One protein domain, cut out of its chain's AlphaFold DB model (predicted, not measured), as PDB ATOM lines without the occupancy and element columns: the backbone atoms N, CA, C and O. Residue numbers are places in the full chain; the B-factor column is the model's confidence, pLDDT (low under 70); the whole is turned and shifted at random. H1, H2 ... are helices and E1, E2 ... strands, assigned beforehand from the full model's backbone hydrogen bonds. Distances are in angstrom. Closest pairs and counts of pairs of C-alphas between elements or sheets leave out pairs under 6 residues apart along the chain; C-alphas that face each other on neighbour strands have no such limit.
ATOM      1  N   VAL A   5     110.896 114.357 149.364       92.06
ATOM      2  CA  VAL A   5     109.607 114.559 148.697       92.06
ATOM      3  C   VAL A   5     109.710 114.076 147.259       92.06
ATOM      4  O   VAL A   5     110.588 114.508 146.514       92.06
ATOM      5  N   ALA A   6     108.801 113.188 146.869       91.81
ATOM      6  CA  ALA A   6     108.641 112.725 145.501       91.81
ATOM      7  C   ALA A   6     107.265 113.142 144.980       91.81
ATOM      8  O   ALA A   6     106.250 112.942 145.647       91.81
ATOM      9  N   THR A   7     107.228 113.705 143.775       95.25
ATOM     10  CA  THR A   7     105.986 114.139 143.127       95.25
ATOM     11  C   THR A   7     105.815 113.467 141.775       95.25
ATOM     12  O   THR A   7     106.750 113.428 140.977       95.25
ATOM     13  N   PHE A   8     104.604 113.002 141.490       94.44
ATOM     14  CA  PHE A   8     104.209 112.457 140.198       94.44
ATOM     15  C   PHE A   8     102.931 113.142 139.726       94.44
ATOM     16  O   PHE A   8     101.918 113.077 140.412       94.44
ATOM     17  N   THR A   9     102.960 113.756 138.545       96.50
ATOM     18  CA  THR A   9     101.771 114.347 137.921       96.50
ATOM     19  C   THR A   9     101.299 113.465 136.776       96.50
ATOM     20  O   THR A   9     102.054 113.192 135.837       96.50
ATOM     21  N   PHE A  10     100.048 113.021 136.855       95.44
ATOM     22  CA  PHE A  10      99.421 112.234 135.806       95.44
ATOM     23  C   PHE A  10      99.140 113.103 134.572       95.44
ATOM     24  O   PHE A  10      98.755 114.263 134.697       95.44
ATOM     25  N   GLY A  11      99.337 112.535 133.378       95.25
ATOM     26  CA  GLY A  11      99.042 113.200 132.110       95.25
ATOM     27  C   GLY A  11      98.297 112.271 131.159       95.25
ATOM     28  O   GLY A  11      98.833 111.227 130.767       95.25
ATOM     29  N   ALA A  12      97.092 112.668 130.762       94.12
ATOM     30  CA  ALA A  12      96.190 111.891 129.921       94.12
ATOM     31  C   ALA A  12      96.809 111.556 128.561       94.12
ATOM     32  O   ALA A  12      96.836 110.388 128.169       94.12
ATOM     33  N   ASP A  13      97.409 112.544 127.894       94.38
ATOM     34  CA  ASP A  13      98.047 112.361 126.585       94.38
ATOM     35  C   ASP A  13      99.203 111.356 126.640       94.38
ATOM     36  O   ASP A  13      99.378 110.525 125.746       94.38
ATOM     37  N   LYS A  14      99.986 111.382 127.729       92.94
ATOM     38  CA  LYS A  14     101.094 110.439 127.936       92.94
ATOM     39  C   LYS A  14     100.574 109.022 128.158       92.94
ATOM     40  O   LYS A  14     101.143 108.082 127.602       92.94
ATOM     41  N   ALA A  15      99.503 108.873 128.935       92.31
ATOM     42  CA  ALA A  15      98.870 107.583 129.182       92.31
ATOM     43  C   ALA A  15      98.244 107.009 127.899       92.31
ATOM     44  O   ALA A  15      98.489 105.851 127.559       92.31
ATOM     45  N   ALA A  16      97.531 107.833 127.125       92.06
ATOM     46  CA  ALA A  16      96.968 107.450 125.834       92.06
ATOM     47  C   ALA A  16      98.060 107.026 124.837       92.06
ATOM     48  O   ALA A  16      97.957 105.966 124.218       92.06
ATOM     49  N   ALA A  17      99.152 107.790 124.738       92.50
ATOM     50  CA  ALA A  17     100.292 107.434 123.895       92.50
ATOM     51  C   ALA A  17     100.971 106.127 124.347       92.50
ATOM     52  O   ALA A  17     101.395 105.327 123.511       92.50
ATOM     53  N   ALA A  18     101.089 105.882 125.657       90.94
ATOM     54  CA  ALA A  18     101.641 104.637 126.192       90.94
ATOM     55  C   ALA A  18     100.753 103.423 125.871       90.94
ATOM     56  O   ALA A  18     101.273 102.390 125.446       90.94
ATOM     57  N   ALA A  19      99.431 103.561 126.006       91.56
ATOM     58  CA  ALA A  19      98.467 102.528 125.640       91.56
ATOM     59  C   ALA A  19      98.502 102.231 124.128       91.56
ATOM     60  O   ALA A  19      98.606 101.069 123.728       91.56
ATOM     61  N   ALA A  20      98.532 103.275 123.293       92.38
ATOM     62  CA  ALA A  20      98.587 103.153 121.838       92.38
ATOM     63  C   ALA A  20      99.849 102.422 121.349       92.38
ATOM     64  O   ALA A  20      99.757 101.573 120.464       92.38
ATOM     65  N   ARG A  21     101.019 102.667 121.965       91.12
ATOM     66  CA  ARG A  21     102.263 101.919 121.665       91.12
ATOM     67  C   ARG A  21     102.147 100.418 121.931       91.12
ATOM     68  O   ARG A  21     102.887  99.641 121.341       91.12
ATOM     69  N   GLN A  22     101.229 100.014 122.804       88.69
ATOM     70  CA  GLN A  22     100.933  98.612 123.100       88.69
ATOM     71  C   GLN A  22      99.715  98.084 122.322       88.69
ATOM     72  O   GLN A  22      99.234  96.992 122.620       88.69
ATOM     73  N   GLY A  23      99.177  98.855 121.367       91.12
ATOM     74  CA  GLY A  23      97.971  98.496 120.619       91.12
ATOM     75  C   GLY A  23      96.720  98.375 121.494       91.12
ATOM     76  O   GLY A  23      95.796  97.645 121.145       91.12
ATOM     77  N   LYS A  24      96.699  99.038 122.657       91.25
ATOM     78  CA  LYS A  24      95.603  98.981 123.629       91.25
ATOM     79  C   LYS A  24      94.948 100.345 123.793       91.25
ATOM     80  O   LYS A  24      95.561 101.383 123.556       91.25
ATOM     81  N   THR A  25      93.692 100.332 124.218       88.25
ATOM     82  CA  THR A  25      92.947 101.541 124.569       88.25
ATOM     83  C   THR A  25      93.125 101.880 126.042       88.25
ATOM     84  O   THR A  25      93.416 101.018 126.878       88.25
ATOM     85  N   LEU A  26      92.973 103.164 126.351       87.62
ATOM     86  CA  LEU A  26      93.005 103.649 127.719       87.62
ATOM     87  C   LEU A  26      91.727 103.209 128.459       87.62
ATOM     88  O   LEU A  26      90.643 103.297 127.875       87.62
ATOM     89  N   PRO A  27      91.816 102.770 129.726       88.62
ATOM     90  CA  PRO A  27      90.639 102.621 130.574       88.62
ATOM     91  C   PRO A  27      89.874 103.947 130.706       88.62
ATOM     92  O   PRO A  27      90.461 105.022 130.562       88.62
ATOM     93  N   ALA A  28      88.577 103.874 131.016       90.06
ATOM     94  CA  ALA A  28      87.764 105.063 131.262       90.06
ATOM     95  C   ALA A  28      88.376 105.902 132.394       90.06
ATOM     96  O   ALA A  28      88.590 105.403 133.500       90.06
ATOM     97  N   MET A  29      88.693 107.159 132.088       90.50
ATOM     98  CA  MET A  29      89.398 108.051 132.998       90.50
ATOM     99  C   MET A  29      88.426 108.698 133.993       90.50
ATOM    100  O   MET A  29      87.403 109.228 133.556       90.50
ATOM    101  N   PRO A  30      88.732 108.691 135.304       91.62
ATOM    102  CA  PRO A  30      87.973 109.460 136.281       91.62
ATOM    103  C   PRO A  30      88.001 110.962 135.976       91.62
ATOM    104  O   PRO A  30      88.988 111.491 135.462       91.62
ATOM    105  N   GLU A  31      86.933 111.666 136.340       93.44
ATOM    106  CA  GLU A  31      86.905 113.127 136.266       93.44
ATOM    107  C   GLU A  31      87.991 113.733 137.178       93.44
ATOM    108  O   GLU A  31      88.244 113.231 138.273       93.44
ATOM    109  N   GLY A  32      88.677 114.779 136.704       92.25
ATOM    110  CA  GLY A  32      89.780 115.424 137.434       92.25
ATOM    111  C   GLY A  32      91.087 114.623 137.480       92.25
ATOM    112  O   GLY A  32      92.012 114.994 138.199       92.25
ATOM    113  N   MET A  33      91.190 113.512 136.738       94.19
ATOM    114  CA  MET A  33      92.393 112.677 136.759       94.19
ATOM    115  C   MET A  33      93.585 113.334 136.053       94.19
ATOM    116  O   MET A  33      94.724 113.209 136.509       94.19
ATOM    117  N   ASP A  34      93.338 114.025 134.939       95.56
ATOM    118  CA  ASP A  34      94.387 114.701 134.179       95.56
ATOM    119  C   ASP A  34      95.000 115.861 134.977       95.56
ATOM    120  O   ASP A  34      94.301 116.698 135.549       95.56
ATOM    121  N   GLY A  35      96.328 115.881 135.075       96.00
ATOM    122  CA  GLY A  35      97.054 116.833 135.915       96.00
ATOM    123  C   GLY A  35      96.956 116.571 137.424       96.00
ATOM    124  O   GLY A  35      97.442 117.390 138.209       96.00
ATOM    125  N   ALA A  36      96.334 115.476 137.880       97.19
ATOM    126  CA  ALA A  36      96.364 115.112 139.293       97.19
ATOM    127  C   ALA A  36      97.806 114.806 139.724       97.19
ATOM    128  O   ALA A  36      98.521 114.060 139.050       97.19
ATOM    129  N   THR A  37      98.229 115.358 140.861       97.19
ATOM    130  CA  THR A  37      99.586 115.163 141.388       97.19
ATOM    131  C   THR A  37      99.534 114.298 142.636       97.19
ATOM    132  O   THR A  37      98.801 114.612 143.570       97.19
ATOM    133  N   LEU A  38     100.303 113.210 142.648       95.00
ATOM    134  CA  LEU A  38     100.658 112.444 143.836       95.00
ATOM    135  C   LEU A  38     101.906 113.058 144.455       95.00
ATOM    136  O   LEU A  38     102.924 113.187 143.776       95.00
ATOM    137  N   THR A  39     101.848 113.362 145.743       95.50
ATOM    138  CA  THR A  39     103.011 113.750 146.538       95.50
ATOM    139  C   THR A  39     103.221 112.711 147.624       95.50
ATOM    140  O   THR A  39     102.335 112.492 148.451       95.50
ATOM    141  N   VAL A  40     104.395 112.086 147.622       91.31
ATOM    142  CA  VAL A  40     104.855 111.190 148.680       91.31
ATOM    143  C   VAL A  40     105.931 111.909 149.476       91.31
ATOM    144  O   VAL A  40     106.942 112.336 148.915       91.31
ATOM    145  N   THR A  41     105.718 112.033 150.779       91.56
ATOM    146  CA  THR A  41     106.674 112.638 151.706       91.56
ATOM    147  C   THR A  41     107.206 111.560 152.631       91.56
ATOM    148  O   THR A  41     106.438 110.927 153.354       91.56
ATOM    149  N   VAL A  42     108.520 111.372 152.629       86.25
ATOM    150  CA  VAL A  42     109.239 110.570 153.617       86.25
ATOM    151  C   VAL A  42     109.778 111.532 154.661       86.25
ATOM    152  O   VAL A  42     110.589 112.411 154.358       86.25
ATOM    153  N   GLY A  43     109.265 111.396 155.881       81.06
ATOM    154  CA  GLY A  43     109.557 112.328 156.955       81.06
ATOM    155  C   GLY A  43     111.015 112.271 157.424       81.06
ATOM    156  O   GLY A  43     111.743 111.322 157.121       81.06
ATOM    157  N   PRO A  44     111.462 113.289 158.177       86.94
ATOM    158  CA  PRO A  44     112.821 113.331 158.696       86.94
ATOM    159  C   PRO A  44     113.100 112.109 159.580       86.94
ATOM    160  O   PRO A  44     112.240 111.665 160.344       86.94
ATOM    161  N   ALA A  45     114.326 111.603 159.494       86.50
ATOM    162  CA  ALA A  45     114.850 110.565 160.368       86.50
ATOM    163  C   ALA A  45     115.876 111.168 161.323       86.50
ATOM    164  O   ALA A  45     116.583 112.089 160.933       86.50
ATOM    165  N   VAL A  46     115.966 110.647 162.542       90.38
ATOM    166  CA  VAL A  46     117.057 110.854 163.496       90.38
ATOM    167  C   VAL A  46     117.580 109.499 163.929       90.38
ATOM    168  O   VAL A  46     116.802 108.568 164.111       90.38
ATOM    169  N   GLY A  47     118.890 109.379 164.086       90.00
ATOM    170  CA  GLY A  47     119.482 108.159 164.600       90.00
ATOM    171  C   GLY A  47     120.796 108.418 165.302       90.00
ATOM    172  O   GLY A  47     121.510 109.371 164.994       90.00
ATOM    173  N   GLU A  48     121.087 107.540 166.245       89.62
ATOM    174  CA  GLU A  48     122.345 107.474 166.964       89.62
ATOM    175  C   GLU A  48     123.073 106.202 166.553       89.62
ATOM    176  O   GLU A  48     122.482 105.122 166.478       89.62
ATOM    177  N   ILE A  49     124.363 106.350 166.265       88.88
ATOM    178  CA  ILE A  49     125.235 105.254 165.865       88.88
ATOM    179  C   ILE A  49     126.289 105.084 166.951       88.88
ATOM    180  O   ILE A  49     126.989 106.032 167.305       88.88
ATOM    181  N   TYR A  50     126.418 103.863 167.448       87.19
ATOM    182  CA  TYR A  50     127.367 103.474 168.476       87.19
ATOM    183  C   TYR A  50     128.426 102.540 167.886       87.19
ATOM    184  O   TYR A  50     128.149 101.718 167.006       87.19
ATOM    185  N   GLY A  51     129.647 102.656 168.406       82.06
ATOM    186  CA  GLY A  51     130.787 101.820 168.040       82.06
ATOM    187  C   GLY A  51     131.868 102.558 167.257       82.06
ATOM    188  O   GLY A  51     131.980 103.781 167.302       82.06
ATOM    189  N   ASN A  52     132.717 101.799 166.561       71.19
ATOM    190  CA  ASN A  52     133.840 102.360 165.816       71.19
ATOM    191  C   ASN A  52     133.371 102.987 164.490       71.19
ATOM    192  O   ASN A  52     133.243 102.305 163.477       71.19
ATOM    193  N   LEU A  53     133.154 104.303 164.505       65.81
ATOM    194  CA  LEU A  53     132.674 105.095 163.363       65.81
ATOM    195  C   LEU A  53     133.725 105.315 162.257       65.81
ATOM    196  O   LEU A  53     133.432 105.964 161.257       65.81
ATOM    197  N   ASN A  54     134.943 104.772 162.400       60.09
ATOM    198  CA  ASN A  54     135.965 104.826 161.345       60.09
ATOM    199  C   ASN A  54     135.626 103.931 160.137       60.09
ATOM    200  O   ASN A  54     136.302 103.989 159.111       60.09
ATOM    201  N   GLN A  55     134.587 103.100 160.244       56.41
ATOM    202  CA  GLN A  55     133.975 102.435 159.100       56.41
ATOM    203  C   GLN A  55     133.012 103.416 158.432       56.41
ATOM    204  O   GLN A  55     132.007 103.780 159.027       56.41
ATOM    205  N   ASN A  56     133.331 103.872 157.218       52.59
ATOM    206  CA  ASN A  56     132.523 104.853 156.491       52.59
ATOM    207  C   ASN A  56     131.078 104.330 156.286       52.59
ATOM    208  O   ASN A  56     130.877 103.462 155.429       52.59
ATOM    209  N   PRO A  57     130.067 104.865 157.001       51.16
ATOM    210  CA  PRO A  57     128.682 104.396 156.897       51.16
ATOM    211  C   PRO A  57     128.042 104.779 155.553       51.16
ATOM    212  O   PRO A  57     126.995 104.254 155.185       51.16
ATOM    213  N   SER A  58     128.687 105.663 154.785       48.25
ATOM    214  CA  SER A  58     128.234 106.116 153.463       48.25
ATOM    215  C   SER A  58     128.502 105.097 152.346       48.25
ATOM    216  O   SER A  58     128.095 105.316 151.210       48.25
ATOM    217  N   SER A  59     129.183 103.985 152.648       44.94
ATOM    218  CA  SER A  59     129.423 102.868 151.724       44.94
ATOM    219  C   SER A  59     128.399 101.739 151.919       44.94
ATOM    220  O   SER A  59     128.734 100.557 151.811       44.94
ATOM    221  N   ALA A  60     127.145 102.087 152.217       46.81
ATOM    222  CA  ALA A  60     126.023 101.155 152.169       46.81
ATOM    223  C   ALA A  60     125.719 100.801 150.702       46.81
ATOM    224  O   ALA A  60     124.754 101.266 150.101       46.81
ATOM    225  N   SER A  61     126.598 100.014 150.085       44.56
ATOM    226  CA  SER A  61     126.280  99.290 148.861       44.56
ATOM    227  C   SER A  61     125.352  98.139 149.235       44.56
ATOM    228  O   SER A  61     125.608  97.443 150.217       44.56
ATOM    229  N   ALA A  62     124.314  97.884 148.435       49.00
ATOM    230  CA  ALA A  62     123.472  96.691 148.585       49.00
ATOM    231  C   ALA A  62     124.289  95.378 148.555       49.00
ATOM    232  O   ALA A  62     123.810  94.352 149.027       49.00
ATOM    233  N   ASN A  63     125.535  95.433 148.061       45.59
ATOM    234  CA  ASN A  63     126.465  94.306 147.966       45.59
ATOM    235  C   ASN A  63     127.445  94.199 149.152       45.59
ATOM    236  O   ASN A  63     128.274  93.292 149.178       45.59
ATOM    237  N   SER A  64     127.419  95.132 150.110       52.94
ATOM    238  CA  SER A  64     128.276  95.081 151.298       52.94
ATOM    239  C   SER A  64     127.556  95.676 152.505       52.94
ATOM    240  O   SER A  64     127.523  96.894 152.694       52.94
ATOM    241  N   ILE A  65     126.998  94.805 153.345       57.78
ATOM    242  CA  ILE A  65     126.399  95.191 154.624       57.78
ATOM    243  C   ILE A  65     127.543  95.451 155.611       57.78
ATOM    244  O   ILE A  65     128.038  94.538 156.266       57.78
ATOM    245  N   ASN A  66     128.010  96.697 155.681       64.94
ATOM    246  CA  ASN A  66     128.918  97.143 156.734       64.94
ATOM    247  C   ASN A  66     128.084  97.804 157.836       64.94
ATOM    248  O   ASN A  66     127.782  98.996 157.769       64.94
ATOM    249  N   LEU A  67     127.620  96.991 158.789       70.75
ATOM    250  CA  LEU A  67     126.811  97.475 159.902       70.75
ATOM    251  C   LEU A  67     127.722  97.972 161.027       70.75
ATOM    252  O   LEU A  67     128.577  97.214 161.489       70.75
ATOM    253  N   PRO A  68     127.498  99.191 161.544       79.69
ATOM    254  CA  PRO A  68     128.133  99.612 162.786       79.69
ATOM    255  C   PRO A  68     127.676  98.710 163.945       79.69
ATOM    256  O   PRO A  68     126.790  97.859 163.799       79.69
ATOM    257  N   GLN A  69     128.279  98.886 165.124       88.31
ATOM    258  CA  GLN A  69     127.952  98.036 166.274       88.31
ATOM    259  C   GLN A  69     126.477  98.156 166.649       88.31
ATOM    260  O   GLN A  69     125.827  97.139 166.852       88.31
ATOM    261  N   LEU A  70     125.937  99.375 166.689       90.75
ATOM    262  CA  LEU A  70     124.521  99.600 166.958       90.75
ATOM    263  C   LEU A  70     124.048 100.906 166.315       90.75
ATOM    264  O   LEU A  70     124.735 101.921 166.356       90.75
ATOM    265  N   ILE A  71     122.847 100.871 165.759       91.56
ATOM    266  CA  ILE A  71     122.062 101.999 165.276       91.56
ATOM    267  C   ILE A  71     120.740 101.950 166.020       91.56
ATOM    268  O   ILE A  71     120.068 100.918 166.019       91.56
ATOM    269  N   VAL A  72     120.347 103.080 166.594       94.19
ATOM    270  CA  VAL A  72     118.983 103.313 167.064       94.19
ATOM    271  C   VAL A  72     118.454 104.518 166.310       94.19
ATOM    272  O   VAL A  72     119.031 105.599 166.398       94.19
ATOM    273  N   ALA A  73     117.388 104.340 165.538       92.25
ATOM    274  CA  ALA A  73     116.834 105.393 164.703       92.25
ATOM    275  C   ALA A  73     115.312 105.467 164.790       92.25
ATOM    276  O   ALA A  73     114.622 104.484 165.063       92.25
ATOM    277  N   LYS A  74     114.802 106.666 164.527       92.31
ATOM    278  CA  LYS A  74     113.389 107.007 164.450       92.31
ATOM    279  C   LYS A  74     113.164 107.927 163.258       92.31
ATOM    280  O   LYS A  74     113.881 108.911 163.104       92.31
ATOM    281  N   SER A  75     112.137 107.675 162.463       91.06
ATOM    282  CA  SER A  75     111.662 108.604 161.440       91.06
ATOM    283  C   SER A  75     110.154 108.782 161.510       91.06
ATOM    284  O   SER A  75     109.438 107.929 162.035       91.06
ATOM    285  N   ALA A  76     109.655 109.898 160.987       91.19
ATOM    286  CA  ALA A  76     108.220 110.031 160.758       91.19
ATOM    287  C   ALA A  76     107.782 109.080 159.630       91.19
ATOM    288  O   ALA A  76     108.491 108.935 158.627       91.19
ATOM    289  N   SER A  77     106.623 108.435 159.797       88.38
ATOM    290  CA  SER A  77     106.074 107.538 158.778       88.38
ATOM    291  C   SER A  77     105.874 108.274 157.448       88.38
ATOM    292  O   SER A  77     105.506 109.455 157.450       88.38
ATOM    293  N   PRO A  78     106.089 107.602 156.303       88.44
ATOM    294  CA  PRO A  78     105.786 108.190 155.010       88.44
ATOM    295  C   PRO A  78     104.306 108.568 154.895       88.44
ATOM    296  O   PRO A  78     103.435 107.942 155.495       88.44
ATOM    297  N   THR A  79     104.006 109.584 154.093       90.69
ATOM    298  CA  THR A  79     102.625 109.976 153.786       90.69
ATOM    299  C   THR A  79     102.445 110.152 152.289       90.69
ATOM    300  O   THR A  79     103.382 110.529 151.586       90.69
ATOM    301  N   ALA A  80     101.231 109.895 151.808       92.06
ATOM    302  CA  ALA A  80     100.839 110.135 150.427       92.06
ATOM    303  C   ALA A  80      99.632 111.075 150.386       92.06
ATOM    304  O   ALA A  80      98.667 110.905 151.131       92.06
ATOM    305  N   LYS A  81      99.683 112.076 149.510       94.88
ATOM    306  CA  LYS A  81      98.585 113.015 149.261       94.88
ATOM    307  C   LYS A  81      98.365 113.169 147.768       94.88
ATOM    308  O   LYS A  81      99.310 113.079 146.989       94.88
ATOM    309  N   SER A  82      97.126 113.445 147.380       96.19
ATOM    310  CA  SER A  82      96.798 113.814 146.009       96.19
ATOM    311  C   SER A  82      95.914 115.057 145.974       96.19
ATOM    312  O   SER A  82      95.284 115.400 146.974       96.19
ATOM    313  N   THR A  83      95.963 115.784 144.859       95.00
ATOM    314  CA  THR A  83      95.304 117.083 144.696       95.00
ATOM    315  C   THR A  83      93.847 116.956 144.251       95.00
ATOM    316  O   THR A  83      92.950 117.331 144.996       95.00
ATOM    317  N   GLN A  84      93.618 116.476 143.027       94.50
ATOM    318  CA  GLN A  84      92.316 116.529 142.343       94.50
ATOM    319  C   GLN A  84      91.454 115.283 142.576       94.50
ATOM    320  O   GLN A  84      90.231 115.364 142.619       94.50
ATOM    321  N   VAL A  85      92.102 114.131 142.742       95.75
ATOM    322  CA  VAL A  85      91.460 112.850 143.044       95.75
ATOM    323  C   VAL A  85      92.052 112.285 144.328       95.75
ATOM    324  O   VAL A  85      93.070 112.766 144.824       95.75
ATOM    325  N   THR A  86      91.441 111.245 144.885       94.50
ATOM    326  CA  THR A  86      92.040 110.534 146.022       94.50
ATOM    327  C   THR A  86      93.293 109.762 145.594       94.50
ATOM    328  O   THR A  86      93.416 109.340 144.441       94.50
ATOM    329  N   VAL A  87      94.211 109.513 146.537       93.31
ATOM    330  CA  VAL A  87      95.397 108.661 146.304       93.31
ATOM    331  C   VAL A  87      94.986 107.295 145.749       93.31
ATOM    332  O   VAL A  87      95.563 106.837 144.772       93.31
ATOM    333  N   GLN A  88      93.930 106.699 146.309       91.62
ATOM    334  CA  GLN A  88      93.404 105.396 145.894       91.62
ATOM    335  C   GLN A  88      92.835 105.412 144.470       91.62
ATOM    336  O   GLN A  88      93.049 104.467 143.719       91.62
ATOM    337  N   GLN A  89      92.133 106.477 144.061       93.25
ATOM    338  CA  GLN A  89      91.643 106.609 142.682       93.25
ATOM    339  C   GLN A  89      92.796 106.740 141.683       93.25
ATOM    340  O   GLN A  89      92.784 106.076 140.646       93.25
ATOM    341  N   LEU A  90      93.799 107.562 142.005       94.06
ATOM    342  CA  LEU A  90      94.995 107.732 141.181       94.06
ATOM    343  C   LEU A  90      95.780 106.419 141.065       94.06
ATOM    344  O   LEU A  90      96.127 106.009 139.960       94.06
ATOM    345  N   GLU A  91      96.008 105.728 142.182       92.62
ATOM    346  CA  GLU A  91      96.660 104.419 142.220       92.62
ATOM    347  C   GLU A  91      95.892 103.387 141.389       92.62
ATOM    348  O   GLU A  91      96.461 102.779 140.482       92.62
ATOM    349  N   ALA A  92      94.587 103.233 141.629       92.12
ATOM    350  CA  ALA A  92      93.753 102.288 140.899       92.12
ATOM    351  C   ALA A  92      93.794 102.548 139.387       92.12
ATOM    352  O   ALA A  92      93.915 101.606 138.599       92.12
ATOM    353  N   PHE A  93      93.749 103.815 138.965       92.69
ATOM    354  CA  PHE A  93      93.797 104.169 137.550       92.69
ATOM    355  C   PHE A  93      95.176 103.934 136.916       92.69
ATOM    356  O   PHE A  93      95.247 103.434 135.791       92.69
ATOM    357  N   ILE A  94      96.271 104.234 137.629       90.69
ATOM    358  CA  ILE A  94      97.639 103.914 137.186       90.69
ATOM    359  C   ILE A  94      97.810 102.397 137.054       90.69
ATOM    360  O   ILE A  94      98.316 101.910 136.044       90.69
ATOM    361  N   LEU A  95      97.357 101.624 138.042       91.75
ATOM    362  CA  LEU A  95      97.455 100.167 138.019       91.75
ATOM    363  C   LEU A  95      96.530  99.533 136.972       91.75
ATOM    364  O   LEU A  95      96.794  98.422 136.511       91.75
ATOM    365  N   ALA A  96      95.465 100.213 136.546       90.94
ATOM    366  CA  ALA A  96      94.613  99.773 135.443       90.94
ATOM    367  C   ALA A  96      95.259  99.964 134.058       90.94
ATOM    368  O   ALA A  96      94.769  99.389 133.083       90.94
ATOM    369  N   GLN A  97      96.359 100.720 133.955       90.44
ATOM    370  CA  GLN A  97      96.998 101.007 132.674       90.44
ATOM    371  C   GLN A  97      97.520  99.739 131.974       90.44
ATOM    372  O   GLN A  97      98.003  98.797 132.619       90.44
ATOM    373  N   PRO A  98      97.472  99.703 130.630       90.06
ATOM    374  CA  PRO A  98      98.114  98.661 129.843       90.06
ATOM    375  C   PRO A  98      99.614  98.515 130.136       90.06
ATOM    376  O   PRO A  98     100.356  99.495 130.178       90.06
ATOM    377  N   GLY A  99     100.076  97.271 130.281       87.44
ATOM    378  CA  GLY A  99     101.503  96.945 130.417       87.44
ATOM    379  C   GLY A  99     102.006  96.829 131.856       87.44
ATOM    380  O   GLY A  99     103.134  96.400 132.060       87.44
ATOM    381  N   ILE A 100     101.171  97.132 132.854       90.44
ATOM    382  CA  ILE A 100     101.487  96.865 134.263       90.44
ATOM    383  C   ILE A 100     101.262  95.374 134.559       90.44
ATOM    384  O   ILE A 100     100.152  94.858 134.375       90.44
ATOM    385  N   SER A 101     102.313  94.680 135.010       92.12
ATOM    386  CA  SER A 101     102.264  93.247 135.322       92.12
ATOM    387  C   SER A 101     101.401  92.956 136.553       92.12
ATOM    388  O   SER A 101     101.173  93.830 137.391       92.12
ATOM    389  N   LYS A 102     100.898  91.721 136.682       92.62
ATOM    390  CA  LYS A 102     100.073  91.327 137.840       92.62
ATOM    391  C   LYS A 102     100.873  91.400 139.138       92.62
ATOM    392  O   LYS A 102     100.341  91.808 140.163       92.62
ATOM    393  N   GLU A 103     102.151  91.054 139.059       90.31
ATOM    394  CA  GLU A 103     103.100  91.057 140.163       90.31
ATOM    395  C   GLU A 103     103.333  92.481 140.663       90.31
ATOM    396  O   GLU A 103     103.285  92.716 141.865       90.31
ATOM    397  N   LEU A 104     103.491  93.453 139.756       89.94
ATOM    398  CA  LEU A 104     103.645  94.855 140.139       89.94
ATOM    399  C   LEU A 104     102.360  95.410 140.766       89.94
ATOM    400  O   LEU A 104     102.434  96.107 141.773       89.94
ATOM    401  N   LYS A 105     101.178  95.064 140.233       91.38
ATOM    402  CA  LYS A 105      99.898  95.450 140.858       91.38
ATOM    403  C   LYS A 105      99.762  94.880 142.265       91.38
ATOM    404  O   LYS A 105      99.341  95.597 143.162       91.38
ATOM    405  N   ALA A 106     100.126  93.613 142.452       89.81
ATOM    406  CA  ALA A 106     100.092  92.970 143.759       89.81
ATOM    407  C   ALA A 106     101.100  93.606 144.727       89.81
ATOM    408  O   ALA A 106     100.746  93.871 145.868       89.81
ATOM    409  N   ALA A 107     102.320  93.900 144.269       87.38
ATOM    410  CA  ALA A 107     103.351  94.535 145.085       87.38
ATOM    411  C   ALA A 107     102.952  95.950 145.527       87.38
ATOM    412  O   ALA A 107     103.103  96.277 146.698       87.38
ATOM    413  N   ILE A 108     102.408  96.767 144.620       88.44
ATOM    414  CA  ILE A 108     101.919  98.109 144.961       88.44
ATOM    415  C   ILE A 108     100.685  98.021 145.871       88.44
ATOM    416  O   ILE A 108     100.662  98.660 146.917       88.44
ATOM    417  N   GLY A 109      99.722  97.149 145.558       87.12
ATOM    418  CA  GLY A 109      98.536  96.949 146.396       87.12
ATOM    419  C   GLY A 109      98.846  96.403 147.796       87.12
ATOM    420  O   GLY A 109      98.107  96.683 148.734       87.12
ATOM    421  N   ALA A 110      99.950  95.667 147.964       85.69
ATOM    422  CA  ALA A 110     100.429  95.215 149.269       85.69
ATOM    423  C   ALA A 110     101.000  96.355 150.134       85.69
ATOM    424  O   ALA A 110     101.097  96.189 151.347       85.69
ATOM    425  N   ILE A 111     101.360  97.501 149.539       86.19
ATOM    426  CA  ILE A 111     101.742  98.705 150.288       86.19
ATOM    427  C   ILE A 111     100.490  99.313 150.926       86.19
ATOM    428  O   ILE A 111     100.461  99.547 152.130       86.19
ATOM    429  N   GLY A 112      99.442  99.561 150.139       84.75
ATOM    430  CA  GLY A 112      98.248 100.250 150.629       84.75
ATOM    431  C   GLY A 112      98.583 101.642 151.179       84.75
ATOM    432  O   GLY A 112      99.173 102.460 150.477       84.75
ATOM    433  N   ASP A 113      98.212 101.923 152.435       83.94
ATOM    434  CA  ASP A 113      98.543 103.192 153.093       83.94
ATOM    435  C   ASP A 113      99.988 103.176 153.640       83.94
ATOM    436  O   ASP A 113     100.274 102.480 154.621       83.94
ATOM    437  N   PRO A 114     100.910 103.973 153.066       82.00
ATOM    438  CA  PRO A 114     102.308 103.980 153.483       82.00
ATOM    439  C   PRO A 114     102.529 104.604 154.874       82.00
ATOM    440  O   PRO A 114     103.632 104.510 155.411       82.00
ATOM    441  N   SER A 115     101.508 105.227 155.477       80.88
ATOM    442  CA  SER A 115     101.584 105.714 156.859       80.88
ATOM    443  C   SER A 115     101.462 104.591 157.892       80.88
ATOM    444  O   SER A 115     101.955 104.733 159.018       80.88
ATOM    445  N   THR A 116     100.866 103.460 157.497       79.31
ATOM    446  CA  THR A 116     100.652 102.277 158.344       79.31
ATOM    447  C   THR A 116     101.382 101.031 157.851       79.31
ATOM    448  O   THR A 116     101.570 100.101 158.630       79.31
ATOM    449  N   THR A 117     101.820 101.007 156.591       80.56
ATOM    450  CA  THR A 117     102.530  99.873 155.993       80.56
ATOM    451  C   THR A 117     103.951 100.266 155.622       80.56
ATOM    452  O   THR A 117     104.172 101.168 154.814       80.56
ATOM    453  N   LEU A 118     104.932  99.552 156.171       76.75
ATOM    454  CA  LEU A 118     106.339  99.805 155.891       76.75
ATOM    455  C   LEU A 118     106.911  98.776 154.915       76.75
ATOM    456  O   LEU A 118     106.886  97.574 155.171       76.75
ATOM    457  N   LEU A 119     107.506  99.266 153.829       76.12
ATOM    458  CA  LEU A 119     108.319  98.445 152.941       76.12
ATOM    459  C   LEU A 119     109.702  98.226 153.550       76.12
ATOM    460  O   LEU A 119     110.465  99.173 153.729       76.12
ATOM    461  N   ILE A 120     110.033  96.967 153.829       78.44
ATOM    462  CA  ILE A 120     111.341  96.569 154.349       78.44
ATOM    463  C   ILE A 120     112.044  95.735 153.270       78.44
ATOM    464  O   ILE A 120     111.660  94.585 153.049       78.44
ATOM    465  N   PRO A 121     113.060  96.283 152.579       67.31
ATOM    466  CA  PRO A 121     113.870  95.509 151.648       67.31
ATOM    467  C   PRO A 121     114.686  94.471 152.421       67.31
ATOM    468  O   PRO A 121     115.552  94.824 153.220       67.31
ATOM    469  N   VAL A 122     114.411  93.189 152.187       74.31
ATOM    470  CA  VAL A 122     115.181  92.088 152.774       74.31
ATOM    471  C   VAL A 122     116.095  91.520 151.695       74.31
ATOM    472  O   VAL A 122     115.595  90.907 150.749       74.31
ATOM    473  N   PRO A 123     117.420  91.710 151.789       66.88
ATOM    474  CA  PRO A 123     118.337  91.070 150.867       66.88
ATOM    475  C   PRO A 123     118.433  89.582 151.226       66.88
ATOM    476  O   PRO A 123     119.063  89.198 152.211       66.88
ATOM    477  N   VAL A 124     117.757  88.747 150.433       70.38
ATOM    478  CA  VAL A 124     117.547  87.309 150.696       70.38
ATOM    479  C   VAL A 124     118.840  86.493 150.802       70.38
ATOM    480  O   VAL A 124     118.830  85.407 151.371       70.38
ATOM    481  N   GLU A 125     119.952  87.015 150.287       70.94
ATOM    482  CA  GLU A 125     121.279  86.395 150.375       70.94
ATOM    483  C   GLU A 125     121.952  86.612 151.739       70.94
ATOM    484  O   GLU A 125     122.860  85.864 152.097       70.94
ATOM    485  N   TYR A 126     121.516  87.621 152.504       65.44
ATOM    486  CA  TYR A 126     122.197  88.069 153.723       65.44
ATOM    487  C   TYR A 126     121.332  88.015 154.985       65.44
ATOM    488  O   TYR A 126     121.876  88.054 156.087       65.44
ATOM    489  N   ALA A 127     120.004  87.945 154.863       73.75
ATOM    490  CA  ALA A 127     119.122  87.922 156.025       73.75
ATOM    491  C   ALA A 127     117.812  87.169 155.773       73.75
ATOM    492  O   ALA A 127     117.263  87.161 154.673       73.75
ATOM    493  N   THR A 128     117.267  86.605 156.852       83.75
ATOM    494  CA  THR A 128     115.864  86.176 156.925       83.75
ATOM    495  C   THR A 128     115.057  87.201 157.717       83.75
ATOM    496  O   THR A 128     115.622  87.932 158.535       83.75
ATOM    497  N   SER A 129     113.747  87.267 157.475       88.69
ATOM    498  CA  SER A 129     112.823  88.113 158.232       88.69
ATOM    499  C   SER A 129     111.839  87.275 159.045       88.69
ATOM    500  O   SER A 129     111.441  86.182 158.636       88.69
ATOM    501  N   LYS A 130     111.450  87.783 160.217       91.44
ATOM    502  CA  LYS A 130     110.444  87.169 161.088       91.44
ATOM    503  C   LYS A 130     109.528  88.233 161.691       91.44
ATOM    504  O   LYS A 130     110.033  89.267 162.135       91.44
ATOM    505  N   PRO A 131     108.206  87.994 161.748       93.00
ATOM    506  CA  PRO A 131     107.310  88.856 162.505       93.00
ATOM    507  C   PRO A 131     107.635  88.754 163.999       93.00
ATOM    508  O   PRO A 131     107.915  87.668 164.510       93.00
ATOM    509  N   VAL A 132     107.605  89.890 164.691       95.38
ATOM    510  CA  VAL A 132     107.839  90.003 166.135       95.38
ATOM    511  C   VAL A 132     106.906  91.047 166.736       95.38
ATOM    512  O   VAL A 132     106.373  91.896 166.027       95.38
ATOM    513  N   THR A 133     106.739  91.020 168.054       96.12
ATOM    514  CA  THR A 133     106.041  92.079 168.790       96.12
ATOM    515  C   THR A 133     107.061  92.929 169.538       96.12
ATOM    516  O   THR A 133     107.887  92.398 170.281       96.12
ATOM    517  N   VAL A 134     106.993  94.248 169.362       95.56
ATOM    518  CA  VAL A 134     107.862  95.229 170.024       95.56
ATOM    519  C   VAL A 134     106.991  96.268 170.705       95.56
ATOM    520  O   VAL A 134     106.152  96.897 170.071       95.56
ATOM    521  N   GLN A 135     107.161  96.452 172.014       94.31
ATOM    522  CA  GLN A 135     106.379  97.399 172.814       94.31
ATOM    523  C   GLN A 135     104.850  97.302 172.602       94.31
ATOM    524  O   GLN A 135     104.153  98.326 172.618       94.31
ATOM    525  N   GLY A 136     104.343  96.085 172.375       93.50
ATOM    526  CA  GLY A 136     102.923  95.795 172.150       93.50
ATOM    527  C   GLY A 136     102.395  96.075 170.738       93.50
ATOM    528  O   GLY A 136     101.190  95.970 170.542       93.50
ATOM    529  N   VAL A 137     103.252  96.425 169.772       93.31
ATOM    530  CA  VAL A 137     102.879  96.581 168.355       93.31
ATOM    531  C   VAL A 137     103.625  95.586 167.470       93.31
ATOM    532  O   VAL A 137     104.671  95.059 167.857       93.31
ATOM    533  N   ASP A 138     103.089  95.345 166.278       92.50
ATOM    534  CA  ASP A 138     103.728  94.489 165.282       92.50
ATOM    535  C   ASP A 138     105.019  95.123 164.749       92.50
ATOM    536  O   ASP A 138     105.118  96.332 164.509       92.50
ATOM    537  N   GLY A 139     106.023  94.278 164.548       92.12
ATOM    538  CA  GLY A 139     107.309  94.629 163.973       92.12
ATOM    539  C   GLY A 139     107.898  93.475 163.171       92.12
ATOM    540  O   GLY A 139     107.378  92.358 163.137       92.12
ATOM    541  N   VAL A 140     109.020  93.752 162.519       93.56
ATOM    542  CA  VAL A 140     109.760  92.787 161.708       93.56
ATOM    543  C   VAL A 140     111.197  92.749 162.191       93.56
ATOM    544  O   VAL A 140     111.892  93.763 162.178       93.56
ATOM    545  N   ALA A 141     111.644  91.567 162.597       93.00
ATOM    546  CA  ALA A 141     113.034  91.302 162.909       93.00
ATOM    547  C   ALA A 141     113.752  90.731 161.681       93.00
ATOM    548  O   ALA A 141     113.195  89.927 160.935       93.00
ATOM    549  N   LEU A 142     114.998  91.149 161.486       90.94
ATOM    550  CA  LEU A 142     115.893  90.754 160.407       90.94
ATOM    551  C   LEU A 142     117.149  90.115 161.000       90.94
ATOM    552  O   LEU A 142     117.630  90.558 162.045       90.94
ATOM    553  N   GLY A 143     117.685  89.105 160.319       88.06
ATOM    554  CA  GLY A 143     118.894  88.398 160.746       88.06
ATOM    555  C   GLY A 143     118.618  87.265 161.738       88.06
ATOM    556  O   GLY A 143     117.511  86.721 161.793       88.06
ATOM    557  N   ASP A 144     119.646  86.878 162.487       83.88
ATOM    558  CA  ASP A 144     119.630  85.748 163.414       83.88
ATOM    559  C   ASP A 144     120.424  86.035 164.708       83.88
ATOM    560  O   ASP A 144     120.829  87.155 165.003       83.88
ATOM    561  N   ASN A 145     120.635  85.017 165.541       85.75
ATOM    562  CA  ASN A 145     121.333  85.179 166.821       85.75
ATOM    563  C   ASN A 145     122.846  84.915 166.749       85.75
ATOM    564  O   ASN A 145     123.473  84.705 167.789       85.75
ATOM    565  N   THR A 146     123.447  84.922 165.554       82.06
ATOM    566  CA  THR A 146     124.905  84.768 165.391       82.06
ATOM    567  C   THR A 146     125.674  86.033 165.766       82.06
ATOM    568  O   THR A 146     126.824  85.941 166.187       82.06
ATOM    569  N   GLY A 147     125.045  87.210 165.651       76.06
ATOM    570  CA  GLY A 147     125.679  88.504 165.917       76.06
ATOM    571  C   GLY A 147     126.423  89.113 164.724       76.06
ATOM    572  O   GLY A 147     127.008  90.181 164.867       76.06
ATOM    573  N   VAL A 148     126.392  88.471 163.550       79.38
ATOM    574  CA  VAL A 148     127.010  89.000 162.315       79.38
ATOM    575  C   VAL A 148     126.278  90.249 161.808       79.38
ATOM    576  O   VAL A 148     126.889  91.139 161.223       79.38
ATOM    577  N   GLY A 149     124.972  90.331 162.053       82.62
ATOM    578  CA  GLY A 149     124.135  91.456 161.666       82.62
ATOM    579  C   GLY A 149     122.673  91.138 161.931       82.62
ATOM    580  O   GLY A 149     122.177  90.084 161.536       82.62
ATOM    581  N   SER A 150     121.970  92.018 162.631       90.06
ATOM    582  CA  SER A 150     120.536  91.876 162.889       90.06
ATOM    583  C   SER A 150     119.893  93.220 163.147       90.06
ATOM    584  O   SER A 150     120.565  94.215 163.423       90.06
ATOM    585  N   GLY A 151     118.570  93.244 163.082       91.88
ATOM    586  CA  GLY A 151     117.812  94.407 163.489       91.88
ATOM    587  C   GLY A 151     116.334  94.125 163.641       91.88
ATOM    588  O   GLY A 151     115.849  93.046 163.316       91.88
ATOM    589  N   VAL A 152     115.617  95.116 164.139       94.12
ATOM    590  CA  VAL A 152     114.170  95.107 164.249       94.12
ATOM    591  C   VAL A 152     113.629  96.462 163.828       94.12
ATOM    592  O   VAL A 152     114.201  97.507 164.147       94.12
ATOM    593  N   VAL A 153     112.535  96.422 163.080       93.38
ATOM    594  CA  VAL A 153     111.836  97.592 162.563       93.38
ATOM    595  C   VAL A 153     110.378  97.507 162.988       93.38
ATOM    596  O   VAL A 153     109.755  96.457 162.843       93.38
ATOM    597  N   TRP A 154     109.822  98.591 163.519       93.00
ATOM    598  CA  TRP A 154     108.412  98.643 163.916       93.00
ATOM    599  C   TRP A 154     107.841 100.046 163.739       93.00
ATOM    600  O   TRP A 154     108.579 101.033 163.691       93.00
ATOM    601  N   VAL A 155     106.516 100.139 163.641       90.50
ATOM    602  CA  VAL A 155     105.801 101.414 163.515       90.50
ATOM    603  C   VAL A 155     104.956 101.636 164.760       90.50
ATOM    604  O   VAL A 155     104.126 100.803 165.115       90.50
ATOM    605  N   LYS A 156     105.149 102.769 165.440       90.00
ATOM    606  CA  LYS A 156     104.382 103.122 166.644       90.00
ATOM    607  C   LYS A 156     104.120 104.620 166.707       90.00
ATOM    608  O   LYS A 156     105.043 105.430 166.656       90.00
ATOM    609  N   GLY A 157     102.847 104.997 166.835       88.69
ATOM    610  CA  GLY A 157     102.442 106.400 166.972       88.69
ATOM    611  C   GLY A 157     102.912 107.284 165.810       88.69
ATOM    612  O   GLY A 157     103.490 108.340 166.051       88.69
ATOM    613  N   GLY A 158     102.743 106.822 164.564       88.19
ATOM    614  CA  GLY A 158     103.111 107.571 163.350       88.19
ATOM    615  C   GLY A 158     104.615 107.711 163.096       88.19
ATOM    616  O   GLY A 158     105.030 108.566 162.315       88.19
ATOM    617  N   ASN A 159     105.437 106.916 163.781       90.69
ATOM    618  CA  ASN A 159     106.881 106.904 163.599       90.69
ATOM    619  C   ASN A 159     107.369 105.488 163.303       90.69
ATOM    620  O   ASN A 159     106.909 104.528 163.928       90.69
ATOM    621  N   VAL A 160     108.329 105.388 162.392       90.94
ATOM    622  CA  VAL A 160     109.100 104.182 162.104       90.94
ATOM    623  C   VAL A 160     110.313 104.175 163.021       90.94
ATOM    624  O   VAL A 160     111.021 105.175 163.123       90.94
ATOM    625  N   TYR A 161     110.568 103.054 163.677       93.12
ATOM    626  CA  TYR A 161     111.728 102.854 164.531       93.12
ATOM    627  C   TYR A 161     112.581 101.721 163.989       93.12
ATOM    628  O   TYR A 161     112.060 100.754 163.434       93.12
ATOM    629  N   VAL A 162     113.891 101.843 164.175       93.25
ATOM    630  CA  VAL A 162     114.874 100.832 163.801       93.25
ATOM    631  C   VAL A 162     115.877 100.677 164.933       93.25
ATOM    632  O   VAL A 162     116.438 101.661 165.410       93.25
ATOM    633  N   VAL A 163     116.145  99.432 165.312       94.81
ATOM    634  CA  VAL A 163     117.339  99.048 166.072       94.81
ATOM    635  C   VAL A 163     118.081  98.029 165.231       94.81
ATOM    636  O   VAL A 163     117.506  96.998 164.903       94.81
ATOM    637  N   ALA A 164     119.320  98.303 164.839       91.94
ATOM    638  CA  ALA A 164     120.080  97.397 163.981       91.94
ATOM    639  C   ALA A 164     121.583  97.504 164.224       91.94
ATOM    640  O   ALA A 164     122.066  98.540 164.663       91.94
ATOM    641  N   GLY A 165     122.338  96.460 163.909       89.50
ATOM    642  CA  GLY A 165     123.792  96.486 164.021       89.50
ATOM    643  C   GLY A 165     124.411  95.100 163.942       89.50
ATOM    644  O   GLY A 165     123.719  94.110 163.700       89.50
ATOM    645  N   SER A 166     125.715  95.035 164.194       88.94
ATOM    646  CA  SER A 166     126.448  93.782 164.429       88.94
ATOM    647  C   SER A 166     126.131  93.220 165.828       88.94
ATOM    648  O   SER A 166     126.993  93.146 166.702       88.94
ATOM    649  N   ILE A 167     124.854  92.900 166.055       91.06
ATOM    650  CA  ILE A 167     124.272  92.396 167.309       91.06
ATOM    651  C   ILE A 167     123.404  91.172 167.027       91.06
ATOM    652  O   ILE A 167     123.069  90.889 165.875       91.06
ATOM    653  N   LYS A 168     123.025  90.432 168.073       92.88
ATOM    654  CA  LYS A 168     122.056  89.340 167.941       92.88
ATOM    655  C   LYS A 168     120.652  89.902 167.744       92.88
ATOM    656  O   LYS A 168     120.305  90.942 168.302       92.88
ATOM    657  N   GLN A 169     119.814  89.168 167.018       93.88
ATOM    658  CA  GLN A 169     118.397  89.492 166.875       93.88
ATOM    659  C   GLN A 169     117.677  89.626 168.228       93.88
ATOM    660  O   GLN A 169     116.871  90.543 168.386       93.88
ATOM    661  N   SER A 170     117.983  88.770 169.211       95.44
ATOM    662  CA  SER A 170     117.446  88.889 170.576       95.44
ATOM    663  C   SER A 170     117.779  90.237 171.209       95.44
ATOM    664  O   SER A 170     116.890  90.909 171.718       95.44
ATOM    665  N   ASP A 171     119.034  90.673 171.090       95.88
ATOM    666  CA  ASP A 171     119.509  91.921 171.688       95.88
ATOM    667  C   ASP A 171     118.839  93.128 171.015       95.88
ATOM    668  O   ASP A 171     118.454  94.080 171.687       95.88
ATOM    669  N   ALA A 172     118.633  93.076 169.693       95.50
ATOM    670  CA  ALA A 172     117.904  94.116 168.968       95.50
ATOM    671  C   ALA A 172     116.458  94.263 169.477       95.50
ATOM    672  O   ALA A 172     115.988  95.382 169.692       95.50
ATOM    673  N   ILE A 173     115.765  93.140 169.698       96.88
ATOM    674  CA  ILE A 173     114.395  93.107 170.229       96.88
ATOM    675  C   ILE A 173     114.363  93.603 171.680       96.88
ATOM    676  O   ILE A 173     113.490  94.395 172.039       96.88
ATOM    677  N   ASP A 174     115.321  93.183 172.506       97.38
ATOM    678  CA  ASP A 174     115.413  93.594 173.908       97.38
ATOM    679  C   ASP A 174     115.676  95.097 174.036       97.38
ATOM    680  O   ASP A 174     114.980  95.781 174.792       97.38
ATOM    681  N   ILE A 175     116.611  95.646 173.252       96.81
ATOM    682  CA  ILE A 175     116.854  97.093 173.179       96.81
ATOM    683  C   ILE A 175     115.572  97.807 172.752       96.81
ATOM    684  O   ILE A 175     115.133  98.729 173.437       96.81
ATOM    685  N   ALA A 176     114.934  97.359 171.668       97.00
ATOM    686  CA  ALA A 176     113.719  97.974 171.147       97.00
ATOM    687  C   ALA A 176     112.575  97.999 172.177       97.00
ATOM    688  O   ALA A 176     111.890  99.013 172.311       97.00
ATOM    689  N   ASN A 177     112.401  96.934 172.962       97.44
ATOM    690  CA  ASN A 177     111.402  96.875 174.034       97.44
ATOM    691  C   ASN A 177     111.694  97.821 175.210       97.44
ATOM    692  O   ASN A 177     110.770  98.171 175.943       97.44
ATOM    693  N   ASN A 178     112.945  98.253 175.377       95.75
ATOM    694  CA  ASN A 178     113.377  99.142 176.456       95.75
ATOM    695  C   ASN A 178     113.573 100.606 176.020       95.75
ATOM    696  O   ASN A 178     113.871 101.455 176.866       95.75
ATOM    697  N   LEU A 179     113.380 100.932 174.736       91.50
ATOM    698  CA  LEU A 179     113.341 102.321 174.270       91.50
ATOM    699  C   LEU A 179     112.093 103.031 174.809       91.50
ATOM    700  O   LEU A 179     110.983 102.502 174.722       91.50
TER     701      LEU A 179
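What this domain is: This is residues 5 to 179 of the 180 residues of an uncharacterized protein of Chloroflexi bacterium (UniProt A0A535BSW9). Two lobes stand end to end along an elongated model. The larger is a twisted sheet of six strands with H4 packed on one face, and the smaller is a three-stranded sheet, E1, E2 and E5, with H2 on it, H3 near H2, and H1 beyond its far end. Two strand lines cross from lobe to lobe: E2 runs on into E3, and E4 runs on into E5. The printed part has 175 residues with four named helices and nine named strands, in the order E1 H1 E2 E3 E4 E5 H2 H3 E6 E7 E8 E9 H4; both sheets are antiparallel, ordered E3 E4 E9 E8 E7 E6 and E1 E2 E5, and the class is mixed, helices and strands. The whole is loose, with a radius of gyration of the C-alphas of 20.1 A and spans of 56 by 32 by 29 A.

Where its parts are: The larger sheet holds E3, residues 45 to 50, 16.5 A long; E4, 70 to 76, 20.3 A; E6, 129 to 134; E7, 137 to 143, 19.5 A; E8, 150 to 156, 20.0 A; and E9, 159 to 165, 19.9 A. H4, residues 169 to 178, spans 14.5 A and ends with C-alpha 178 at (113.377, 99.142, 176.456). The smaller sheet holds E1, residues 5 to 9, beginning with C-alpha 5 at (109.607, 114.559, 148.697); E2, 37 to 42, 16.2 A; and E5, 79 to 82. H1 is residues 12 to 21, 14.3 A long, H2 87 to 95 and H3 102 to 109.

How they stand to each other: E6, E7, E8 and E9 form a meander, each strand the antiparallel neighbour of the one before. Within hydrogen-bond range are N 132 and O 139 across the neighbour strands E6 and E7, 2.9 A apart, N 153 and O 140 across E8 and E7, 2.9 A apart, and N 161 and O 154 across E9 and E8, 2.8 A apart. E4 is the next neighbour of E9, with N 73 and O 162 at 2.8 A, and E3 and E4 are a hairpin, with N 48 and O 72 at 2.8 A. H4 is on one face of this sheet, two layers; its closest C-alphas to E8 are Gln 169 and Ser 150, 5.1 A apart. E2 runs on into E3 at 26 degrees and E4 into E5 at 27 degrees. In the smaller sheet, N 8 and O 38 of the antiparallel neighbours E1 and E2 are within hydrogen-bond range at 2.8 A, and so are N 39 and O 81 of the antiparallel neighbours E2 and E5, at 2.8 A. H2 is on the smaller sheet and stands up from it, its line rising 48 degrees out of a local plane fitted to 6 C-alphas. H2 and H3 are close but not clearly touching, the C-alphas of Leu 95 and Lys 105 being 6.0 A apart. H1 is not on either sheet. In H1, H2, H3 and H4 every O i to N i+4 pair is within hydrogen-bond range.

The domain as a whole: The C-alphas farthest apart, those of Thr 25 and Asn 52, are 58.1 A apart. The printed part has no cut. The links H1 to E2, E3 to E4 and H3 to E6 are long. The mean pLDDT of the printed part is 86.6; residues 53 to 66, 121, 123 and 126 are under 70.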